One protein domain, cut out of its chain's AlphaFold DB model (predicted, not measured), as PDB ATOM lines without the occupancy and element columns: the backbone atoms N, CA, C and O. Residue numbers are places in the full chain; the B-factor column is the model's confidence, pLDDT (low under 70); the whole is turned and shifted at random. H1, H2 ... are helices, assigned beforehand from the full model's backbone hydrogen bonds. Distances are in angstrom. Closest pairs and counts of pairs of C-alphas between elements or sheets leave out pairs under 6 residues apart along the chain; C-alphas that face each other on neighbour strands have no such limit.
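What this domain is: This is residues 115 to 141 and 152 to 194 of the 248 residues of an uncharacterized protein of Melampsora larici-populina (strain 98AG31 / pathotype 3-4-7) (UniProt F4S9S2). One long helix, H2, makes the longest axis of an open, loose frame: beyond its last residue the chain turns back into short H3, which packs about perpendicular on it, while short H1 sits off toward its other end and touches no helix. Residues 128 to 138, of which 133 to 138 belong to H1, stick out. The printed part has 70 residues with three named helices, H1, H2 and H3 in that order, and no named strand; the class is all helix. The whole is loose, with a radius of gyration of the C-alphas of 15.4 A, and elongated, spanning 43 by 25 by 25 A.

Where its parts are: Find C-alpha 152 at (166.297, 132.327, 133.139); from there H2, residues 152 to 176, runs 36.3 A to C-alpha 176 at (143.625, 160.398, 137.285). H3 is residues 180 to 186, 10.2 A long, and ends at C-alpha 186 at (155.270, 162.068, 131.751). H1 is residues 133 to 141, 12.4 A long.

How they stand to each other: Look at residues 169 to 173 of H2, with which alone it touches H3; the closest C-alphas, those of Ala 173 and Glu 180, are 6.0 A apart. Their lines stand at 77 degrees, about perpendicular. H1 is apart from both H2 and H3. In H1, H2 and H3 every O i to N i+4 pair is within hydrogen-bond range.

The domain as a whole: The C-alphas of Arg 115 and Ala 177, the two farthest apart, are 43.2 A apart. Residues 142 to 151 are not printed, and the link from H1 to H2 lies across this cut, with C-alphas 141 and 152 21.1 A apart. The link from H2 to H3 is tight. Residues 115 to 132 hold no named element. Look at the B-factor column: residues 190 to 194 are under 70.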
ATOM      1  N   ARG A 115     175.854 137.179 141.783       78.81
ATOM      2  CA  ARG A 115     177.285 137.517 141.820       78.81
ATOM      3  C   ARG A 115     177.572 138.677 142.772       78.81
ATOM      4  O   ARG A 115     178.738 138.952 143.034       78.81
ATOM      5  N   PHE A 116     176.526 139.343 143.261       79.62
ATOM      6  CA  PHE A 116     176.614 140.424 144.225       79.62
ATOM      7  C   PHE A 116     176.100 139.918 145.578       79.62
ATOM      8  O   PHE A 116     174.915 139.591 145.688       79.62
ATOM      9  N   PRO A 117     176.963 139.797 146.600       74.00
ATOM     10  CA  PRO A 117     176.539 139.306 147.904       74.00
ATOM     11  C   PRO A 117     175.495 140.255 148.507       74.00
ATOM     12  O   PRO A 117     175.691 141.467 148.501       74.00
ATOM     13  N   GLY A 118     174.388 139.696 148.999       74.19
ATOM     14  CA  GLY A 118     173.268 140.450 149.583       74.19
ATOM     15  C   GLY A 118     172.170 140.850 148.590       74.19
ATOM     16  O   GLY A 118     171.047 141.099 149.011       74.19
ATOM     17  N   LEU A 119     172.443 140.829 147.280       84.12
ATOM     18  CA  LEU A 119     171.451 141.155 146.253       84.12
ATOM     19  C   LEU A 119     170.940 139.881 145.574       84.12
ATOM     20  O   LEU A 119     171.375 139.549 144.470       84.12
ATOM     21  N   GLU A 120     170.056 139.149 146.245       87.75
ATOM     22  CA  GLU A 120     169.429 137.928 145.725       87.75
ATOM     23  C   GLU A 120     168.027 138.214 145.157       87.75
ATOM     24  O   GLU A 120     167.491 139.314 145.292       87.75
ATOM     25  N   LEU A 121     167.426 137.218 144.493       86.31
ATOM     26  CA  LEU A 121     166.100 137.352 143.865       86.31
ATOM     27  C   LEU A 121     164.984 137.722 144.852       86.31
ATOM     28  O   LEU A 121     164.004 138.322 144.429       86.31
ATOM     29  N   ASP A 122     165.147 137.377 146.127       85.00
ATOM     30  CA  ASP A 122     164.114 137.559 147.150       85.00
ATOM     31  C   ASP A 122     164.351 138.815 148.005       85.00
ATOM     32  O   ASP A 122     163.449 139.245 148.712       85.00
ATOM     33  N   THR A 123     165.552 139.408 147.949       85.94
ATOM     34  CA  THR A 123     165.959 140.538 148.810       85.94
ATOM     35  C   THR A 123     166.153 141.845 148.049       85.94
ATOM     36  O   THR A 123     166.337 142.892 148.661       85.94
ATOM     37  N   PHE A 124     166.142 141.829 146.711       87.31
ATOM     38  CA  PHE A 124     166.476 143.028 145.938       87.31
ATOM     39  C   PHE A 124     165.496 144.193 146.148       87.31
ATOM     40  O   PHE A 124     165.921 145.334 145.994       87.31
ATOM     41  N   GLU A 125     164.228 143.924 146.481       87.31
ATOM     42  CA  GLU A 125     163.218 144.965 146.721       87.31
ATOM     43  C   GLU A 125     163.533 145.797 147.968       87.31
ATOM     44  O   GLU A 125     163.423 147.022 147.920       87.31
ATOM     45  N   ASP A 126     164.021 145.154 149.032       89.69
ATOM     46  CA  ASP A 126     164.386 145.814 150.291       89.69
ATOM     47  C   ASP A 126     165.561 146.784 150.110       89.69
ATOM     48  O   ASP A 126     165.675 147.791 150.806       89.69
ATOM     49  N   HIS A 127     166.425 146.505 149.134       86.38
ATOM     50  CA  HIS A 127     167.604 147.310 148.844       86.38
ATOM     51  C   HIS A 127     167.357 148.386 147.772       86.38
ATOM     52  O   HIS A 127     168.293 149.105 147.430       86.38
ATOM     53  N   ILE A 128     166.142 148.544 147.221       88.94
ATOM     54  CA  ILE A 128     165.894 149.523 146.140       88.94
ATOM     55  C   ILE A 128     166.288 150.946 146.562       88.94
ATOM     56  O   ILE A 128     166.942 151.647 145.789       88.94
ATOM     57  N   ASP A 129     165.946 151.349 147.787       89.88
ATOM     58  CA  ASP A 129     166.194 152.706 148.289       89.88
ATOM     59  C   ASP A 129     167.663 152.955 148.670       89.88
ATOM     60  O   ASP A 129     168.133 154.094 148.672       89.88
ATOM     61  N   GLU A 130     168.421 151.894 148.957       90.94
ATOM     62  CA  GLU A 130     169.847 151.978 149.302       90.94
ATOM     63  C   GLU A 130     170.727 152.265 148.077       90.94
ATOM     64  O   GLU A 130     171.868 152.724 148.198       90.94
ATOM     65  N   TRP A 131     170.206 152.007 146.877       89.69
ATOM     66  CA  TRP A 131     170.954 152.093 145.637       89.69
ATOM     67  C   TRP A 131     170.546 153.298 144.792       89.69
ATOM     68  O   TRP A 131     169.420 153.431 144.320       89.69
ATOM     69  N   THR A 132     171.523 154.145 144.462       92.44
ATOM     70  CA  THR A 132     171.328 155.161 143.419       92.44
ATOM     71  C   THR A 132     171.457 154.544 142.025       92.44
ATOM     72  O   THR A 132     172.224 153.601 141.801       92.44
ATOM     73  N   THR A 133     170.779 155.127 141.031       89.75
ATOM     74  CA  THR A 133     170.895 154.688 139.628       89.75
ATOM     75  C   THR A 133     172.341 154.724 139.122       89.75
ATOM     76  O   THR A 133     172.744 153.864 138.339       89.75
ATOM     77  N   VAL A 134     173.133 155.710 139.559       91.56
ATOM     78  CA  VAL A 134     174.557 155.820 139.205       91.56
ATOM     79  C   VAL A 134     175.353 154.688 139.854       91.56
ATOM     80  O   VAL A 134     176.095 154.001 139.154       91.56
ATOM     81  N   GLY A 135     175.121 154.417 141.142       91.06
ATOM     82  CA  GLY A 135     175.773 153.327 141.870       91.06
ATOM     83  C   GLY A 135     175.519 151.954 141.245       91.06
ATOM     84  O   GLY A 135     176.462 151.188 141.046       91.06
ATOM     85  N   LEU A 136     174.277 151.669 140.834       91.06
ATOM     86  CA  LEU A 136     173.941 150.425 140.130       91.06
ATOM     87  C   LEU A 136     174.681 150.304 138.795       91.06
ATOM     88  O   LEU A 136     175.231 149.248 138.485       91.06
ATOM     89  N   ARG A 137     174.745 151.383 138.005       91.38
ATOM     90  CA  ARG A 137     175.466 151.382 136.719       91.38
ATOM     91  C   ARG A 137     176.959 151.133 136.907       91.38
ATOM     92  O   ARG A 137     177.538 150.349 136.157       91.38
ATOM     93  N   GLU A 138     177.572 151.758 137.905       92.94
ATOM     94  CA  GLU A 138     178.980 151.537 138.230       92.94
ATOM     95  C   GLU A 138     179.246 150.113 138.723       92.94
ATOM     96  O   GLU A 138     180.217 149.492 138.292       92.94
ATOM     97  N   ALA A 139     178.389 149.568 139.593       89.50
ATOM     98  CA  ALA A 139     178.502 148.196 140.085       89.50
ATOM     99  C   ALA A 139     178.394 147.171 138.942       89.50
ATOM    100  O   ALA A 139     179.216 146.257 138.849       89.50
ATOM    101  N   ILE A 140     177.446 147.371 138.018       89.88
ATOM    102  CA  ILE A 140     177.297 146.546 136.811       89.88
ATOM    103  C   ILE A 140     178.543 146.651 135.920       89.88
ATOM    104  O   ILE A 140     179.035 145.632 135.432       89.88
ATOM    105  N   ALA A 141     179.086 147.856 135.719       88.31
ATOM    106  CA  ALA A 141     180.296 148.055 134.921       88.31
ATOM    107  C   ALA A 141     181.519 147.360 135.548       88.31
ATOM    108  O   ALA A 141     182.265 146.674 134.846       88.31
ATOM    109  N   SER A 152     167.753 132.422 133.337       89.12
ATOM    110  CA  SER A 152     166.297 132.327 133.139       89.12
ATOM    111  C   SER A 152     165.508 133.048 134.231       89.12
ATOM    112  O   SER A 152     164.591 133.799 133.910       89.12
ATOM    113  N   ASN A 153     165.906 132.878 135.494       88.69
ATOM    114  CA  ASN A 153     165.235 133.509 136.637       88.69
ATOM    115  C   ASN A 153     165.337 135.039 136.582       88.69
ATOM    116  O   ASN A 153     164.335 135.718 136.754       88.69
ATOM    117  N   ILE A 154     166.504 135.583 136.224       90.88
ATOM    118  CA  ILE A 154     166.683 137.031 136.048       90.88
ATOM    119  C   ILE A 154     165.851 137.548 134.876       90.88
ATOM    120  O   ILE A 154     165.238 138.606 134.963       90.88
ATOM    121  N   ARG A 155     165.760 136.788 133.778       90.38
ATOM    122  CA  ARG A 155     164.890 137.155 132.654       90.38
ATOM    123  C   ARG A 155     163.413 137.174 133.059       90.38
ATOM    124  O   ARG A 155     162.687 138.049 132.600       90.38
ATOM    125  N   ALA A 156     162.972 136.201 133.853       91.69
ATOM    126  CA  ALA A 156     161.608 136.151 134.368       91.69
ATOM    127  C   ALA A 156     161.329 137.337 135.302       91.69
ATOM    128  O   ALA A 156     160.332 138.020 135.100       91.69
ATOM    129  N   LEU A 157     162.259 137.638 136.215       91.31
ATOM    130  CA  LEU A 157     162.170 138.775 137.129       91.31
ATOM    131  C   LEU A 157     162.076 140.116 136.386       91.31
ATOM    132  O   LEU A 157     161.189 140.919 136.639       91.31
ATOM    133  N   VAL A 158     162.945 140.364 135.403       92.25
ATOM    134  CA  VAL A 158     162.901 141.619 134.628       92.25
ATOM    135  C   VAL A 158     161.568 141.770 133.886       92.25
ATOM    136  O   VAL A 158     161.029 142.871 133.793       92.25
ATOM    137  N   LYS A 159     161.010 140.666 133.375       92.94
ATOM    138  CA  LYS A 159     159.690 140.679 132.734       92.94
ATOM    139  C   LYS A 159     158.566 140.972 133.726       92.94
ATOM    140  O   LYS A 159     157.676 141.739 133.371       92.94
ATOM    141  N   SER A 160     158.590 140.382 134.924       93.25
ATOM    142  CA  SER A 160     157.566 140.651 135.939       93.25
ATOM    143  C   SER A 160     157.625 142.102 136.406       93.25
ATOM    144  O   SER A 160     156.596 142.768 136.383       93.25
ATOM    145  N   ILE A 161     158.822 142.633 136.682       92.81
ATOM    146  CA  ILE A 161     159.020 144.045 137.049       92.81
ATOM    147  C   ILE A 161     158.465 144.974 135.963       92.81
ATOM    148  O   ILE A 161     157.737 145.916 136.271       92.81
ATOM    149  N   ARG A 162     158.762 144.707 134.681       91.12
ATOM    150  CA  ARG A 162     158.245 145.528 133.574       91.12
ATOM    151  C   ARG A 162     156.717 145.521 133.521       91.12
ATOM    152  O   ARG A 162     156.113 146.579 133.366       91.12
ATOM    153  N   LEU A 163     156.108 144.347 133.661       92.44
ATOM    154  CA  LEU A 163     154.657 144.185 133.603       92.44
ATOM    155  C   LEU A 163     153.963 144.854 134.796       92.44
ATOM    156  O   LEU A 163     152.931 145.502 134.634       92.44
ATOM    157  N   GLU A 164     154.537 144.740 135.992       93.56
ATOM    158  CA  GLU A 164     154.032 145.432 137.176       93.56
ATOM    159  C   GLU A 164     154.132 146.945 137.049       93.56
ATOM    160  O   GLU A 164     153.185 147.650 137.392       93.56
ATOM    161  N   TYR A 165     155.252 147.444 136.534       93.88
ATOM    162  CA  TYR A 165     155.433 148.860 136.265       93.88
ATOM    163  C   TYR A 165     154.365 149.387 135.294       93.88
ATOM    164  O   TYR A 165     153.689 150.367 135.607       93.88
ATOM    165  N   GLU A 166     154.127 148.696 134.175       92.31
ATOM    166  CA  GLU A 166     153.067 149.054 133.220       92.31
ATOM    167  C   GLU A 166     151.681 149.045 133.869       92.31
ATOM    168  O   GLU A 166     150.917 150.002 133.733       92.31
ATOM    169  N   LYS A 167     151.376 148.015 134.663       95.56
ATOM    170  CA  LYS A 167     150.118 147.931 135.410       95.56
ATOM    171  C   LYS A 167     149.947 149.110 136.373       95.56
ATOM    172  O   LYS A 167     148.863 149.685 136.425       95.56
ATOM    173  N   ARG A 168     150.997 149.492 137.111       95.25
ATOM    174  CA  ARG A 168     150.975 150.644 138.032       95.25
ATOM    175  C   ARG A 168     150.768 151.962 137.275       95.25
ATOM    176  O   ARG A 168     149.987 152.791 137.731       95.25
ATOM    177  N   MET A 169     151.389 152.136 136.105       93.62
ATOM    178  CA  MET A 169     151.185 153.321 135.256       93.62
ATOM    179  C   MET A 169     149.748 153.421 134.737       93.62
ATOM    180  O   MET A 169     149.128 154.478 134.843       93.62
ATOM    181  N   LEU A 170     149.177 152.321 134.242       93.50
ATOM    182  CA  LEU A 170     147.790 152.296 133.770       93.50
ATOM    183  C   LEU A 170     146.782 152.497 134.909       93.50
ATOM    184  O   LEU A 170     145.777 153.177 134.725       93.50
ATOM    185  N   MET A 171     147.058 151.966 136.103       96.31
ATOM    186  CA  MET A 171     146.252 152.246 137.295       96.31
ATOM    187  C   MET A 171     146.286 153.730 137.666       96.31
ATOM    188  O   MET A 171     145.238 154.299 137.958       96.31
ATOM    189  N   ALA A 172     147.452 154.378 137.604       95.50
ATOM    190  CA  ALA A 172     147.561 155.817 137.830       95.50
ATOM    191  C   ALA A 172     146.802 156.627 136.763       95.50
ATOM    192  O   ALA A 172     146.104 157.582 137.104       95.50
ATOM    193  N   ALA A 173     146.871 156.214 135.491       95.88
ATOM    194  CA  ALA A 173     146.087 156.807 134.406       95.88
ATOM    195  C   ALA A 173     144.581 156.718 134.691       95.88
ATOM    196  O   ALA A 173     143.864 157.714 134.584       95.88
ATOM    197  N   LEU A 174     144.124 155.539 135.124       96.88
ATOM    198  CA  LEU A 174     142.735 155.285 135.488       96.88
ATOM    199  C   LEU A 174     142.295 156.130 136.692       96.88
ATOM    200  O   LEU A 174     141.236 156.746 136.641       96.88
ATOM    201  N   MET A 175     143.113 156.204 137.747       96.50
ATOM    202  CA  MET A 175     142.837 157.024 138.936       96.50
ATOM    203  C   MET A 175     142.755 158.517 138.612       96.50
ATOM    204  O   MET A 175     141.931 159.224 139.184       96.50
ATOM    205  N   GLY A 176     143.607 158.999 137.706       95.56
ATOM    206  CA  GLY A 176     143.625 160.398 137.285       95.56
ATOM    207  C   GLY A 176     142.621 160.743 136.182       95.56
ATOM    208  O   GLY A 176     142.541 161.911 135.809       95.56
ATOM    209  N   ALA A 177     141.902 159.759 135.625       95.44
ATOM    210  CA  ALA A 177     141.101 159.909 134.406       95.44
ATOM    211  C   ALA A 177     141.889 160.548 133.237       95.44
ATOM    212  O   ALA A 177     141.362 161.348 132.462       95.44
ATOM    213  N   ILE A 178     143.174 160.205 133.118       95.38
ATOM    214  CA  ILE A 178     144.092 160.763 132.120       95.38
ATOM    215  C   ILE A 178     144.263 159.751 130.974       95.38
ATOM    216  O   ILE A 178     144.401 158.555 131.238       95.38
ATOM    217  N   PRO A 179     144.316 160.189 129.700       93.12
ATOM    218  CA  PRO A 179     144.652 159.302 128.592       93.12
ATOM    219  C   PRO A 179     146.020 158.640 128.781       93.12
ATOM    220  O   PRO A 179     147.000 159.295 129.141       93.12
ATOM    221  N   GLU A 180     146.109 157.358 128.435       89.75
ATOM    222  CA  GLU A 180     147.330 156.552 128.549       89.75
ATOM    223  C   GLU A 180     148.558 157.231 127.910       89.75
ATOM    224  O   GLU A 180     149.636 157.276 128.504       89.75
ATOM    225  N   ALA A 181     148.388 157.843 126.733       86.94
ATOM    226  CA  ALA A 181     149.465 158.536 126.025       86.94
ATOM    227  C   ALA A 181     150.116 159.660 126.854       86.94
ATOM    228  O   ALA A 181     151.321 159.888 126.756       86.94
ATOM    229  N   VAL A 182     149.336 160.359 127.683       88.00
ATOM    230  CA  VAL A 182     149.843 161.450 128.525       88.00
ATOM    231  C   VAL A 182     150.667 160.891 129.682       88.00
ATOM    232  O   VAL A 182     151.742 161.417 129.957       88.00
ATOM    233  N   VAL A 183     150.224 159.799 130.312       90.31
ATOM    234  CA  VAL A 183     150.981 159.148 131.396       90.31
ATOM    235  C   VAL A 183     152.332 158.651 130.896       90.31
ATOM    236  O   VAL A 183     153.359 158.925 131.515       90.31
ATOM    237  N   TRP A 184     152.372 158.022 129.722       88.50
ATOM    238  CA  TRP A 184     153.641 157.602 129.131       88.50
ATOM    239  C   TRP A 184     154.548 158.777 128.759       88.50
ATOM    240  O   TRP A 184     155.767 158.682 128.920       88.50
ATOM    241  N   ASN A 185     153.985 159.898 128.300       85.00
ATOM    242  CA  ASN A 185     154.760 161.112 128.040       85.00
ATOM    243  C   ASN A 185     155.406 161.675 129.312       85.00
ATOM    244  O   ASN A 185     156.550 162.119 129.243       85.00
ATOM    245  N   ILE A 186     154.723 161.612 130.461       86.88
ATOM    246  CA  ILE A 186     155.270 162.068 131.751       86.88
ATOM    247  C   ILE A 186     156.522 161.269 132.127       86.88
ATOM    248  O   ILE A 186     157.519 161.854 132.541       86.88
ATOM    249  N   VAL A 187     156.504 159.947 131.939       85.00
ATOM    250  CA  VAL A 187     157.662 159.099 132.273       85.00
ATOM    251  C   VAL A 187     158.742 159.102 131.179       85.00
ATOM    252  O   VAL A 187     159.784 158.463 131.306       85.00
ATOM    253  N   GLY A 188     158.522 159.828 130.078       77.38
ATOM    254  CA  GLY A 188     159.455 159.875 128.952       77.38
ATOM    255  C   GLY A 188     159.514 158.580 128.130       77.38
ATOM    256  O   GLY A 188     160.364 158.466 127.250       77.38
ATOM    257  N   GLU A 189     158.610 157.625 128.372       70.44
ATOM    258  CA  GLU A 189     158.457 156.409 127.559       70.44
ATOM    259  C   GLU A 189     157.449 156.587 126.403       70.44
ATOM    260  O   GLU A 189     157.455 155.809 125.452       70.44
ATOM    261  N   GLY A 190     156.611 157.631 126.446       53.84
ATOM    262  CA  GLY A 190     155.559 157.914 125.454       53.84
ATOM    263  C   GLY A 190     156.046 158.624 124.192       53.84
ATOM    264  O   GLY A 190     155.446 158.507 123.121       53.84
ATOM    265  N   GLY A 191     157.195 159.289 124.269       53.97
ATOM    266  CA  GLY A 191     157.862 159.814 123.094       53.97
ATOM    267  C   GLY A 191     158.666 158.708 122.437       53.97
ATOM    268  O   GLY A 191     159.836 158.520 122.776       53.97
ATOM    269  N   LYS A 192     158.105 158.023 121.428       56.28
ATOM    270  CA  LYS A 192     158.976 157.431 120.405       56.28
ATOM    271  C   LYS A 192     159.947 158.547 120.021       56.28
ATOM    272  O   LYS A 192     159.503 159.596 119.552       56.28
ATOM    273  N   LYS A 193     161.257 158.336 120.206       56.34
ATOM    274  CA  LYS A 193     162.280 159.048 119.435       56.34
ATOM    275  C   LYS A 193     162.049 158.633 117.988       56.34
ATOM    276  O   LYS A 193     162.748 157.777 117.459       56.34
ATOM    277  N   GLY A 194     160.961 159.120 117.396       56.47
ATOM    278  CA  GLY A 194     160.702 158.961 115.990       56.47
ATOM    279  C   GLY A 194     161.941 159.513 115.327       56.47
ATOM    280  O   GLY A 194     162.402 160.592 115.708       56.47
TER     281      GLY A 194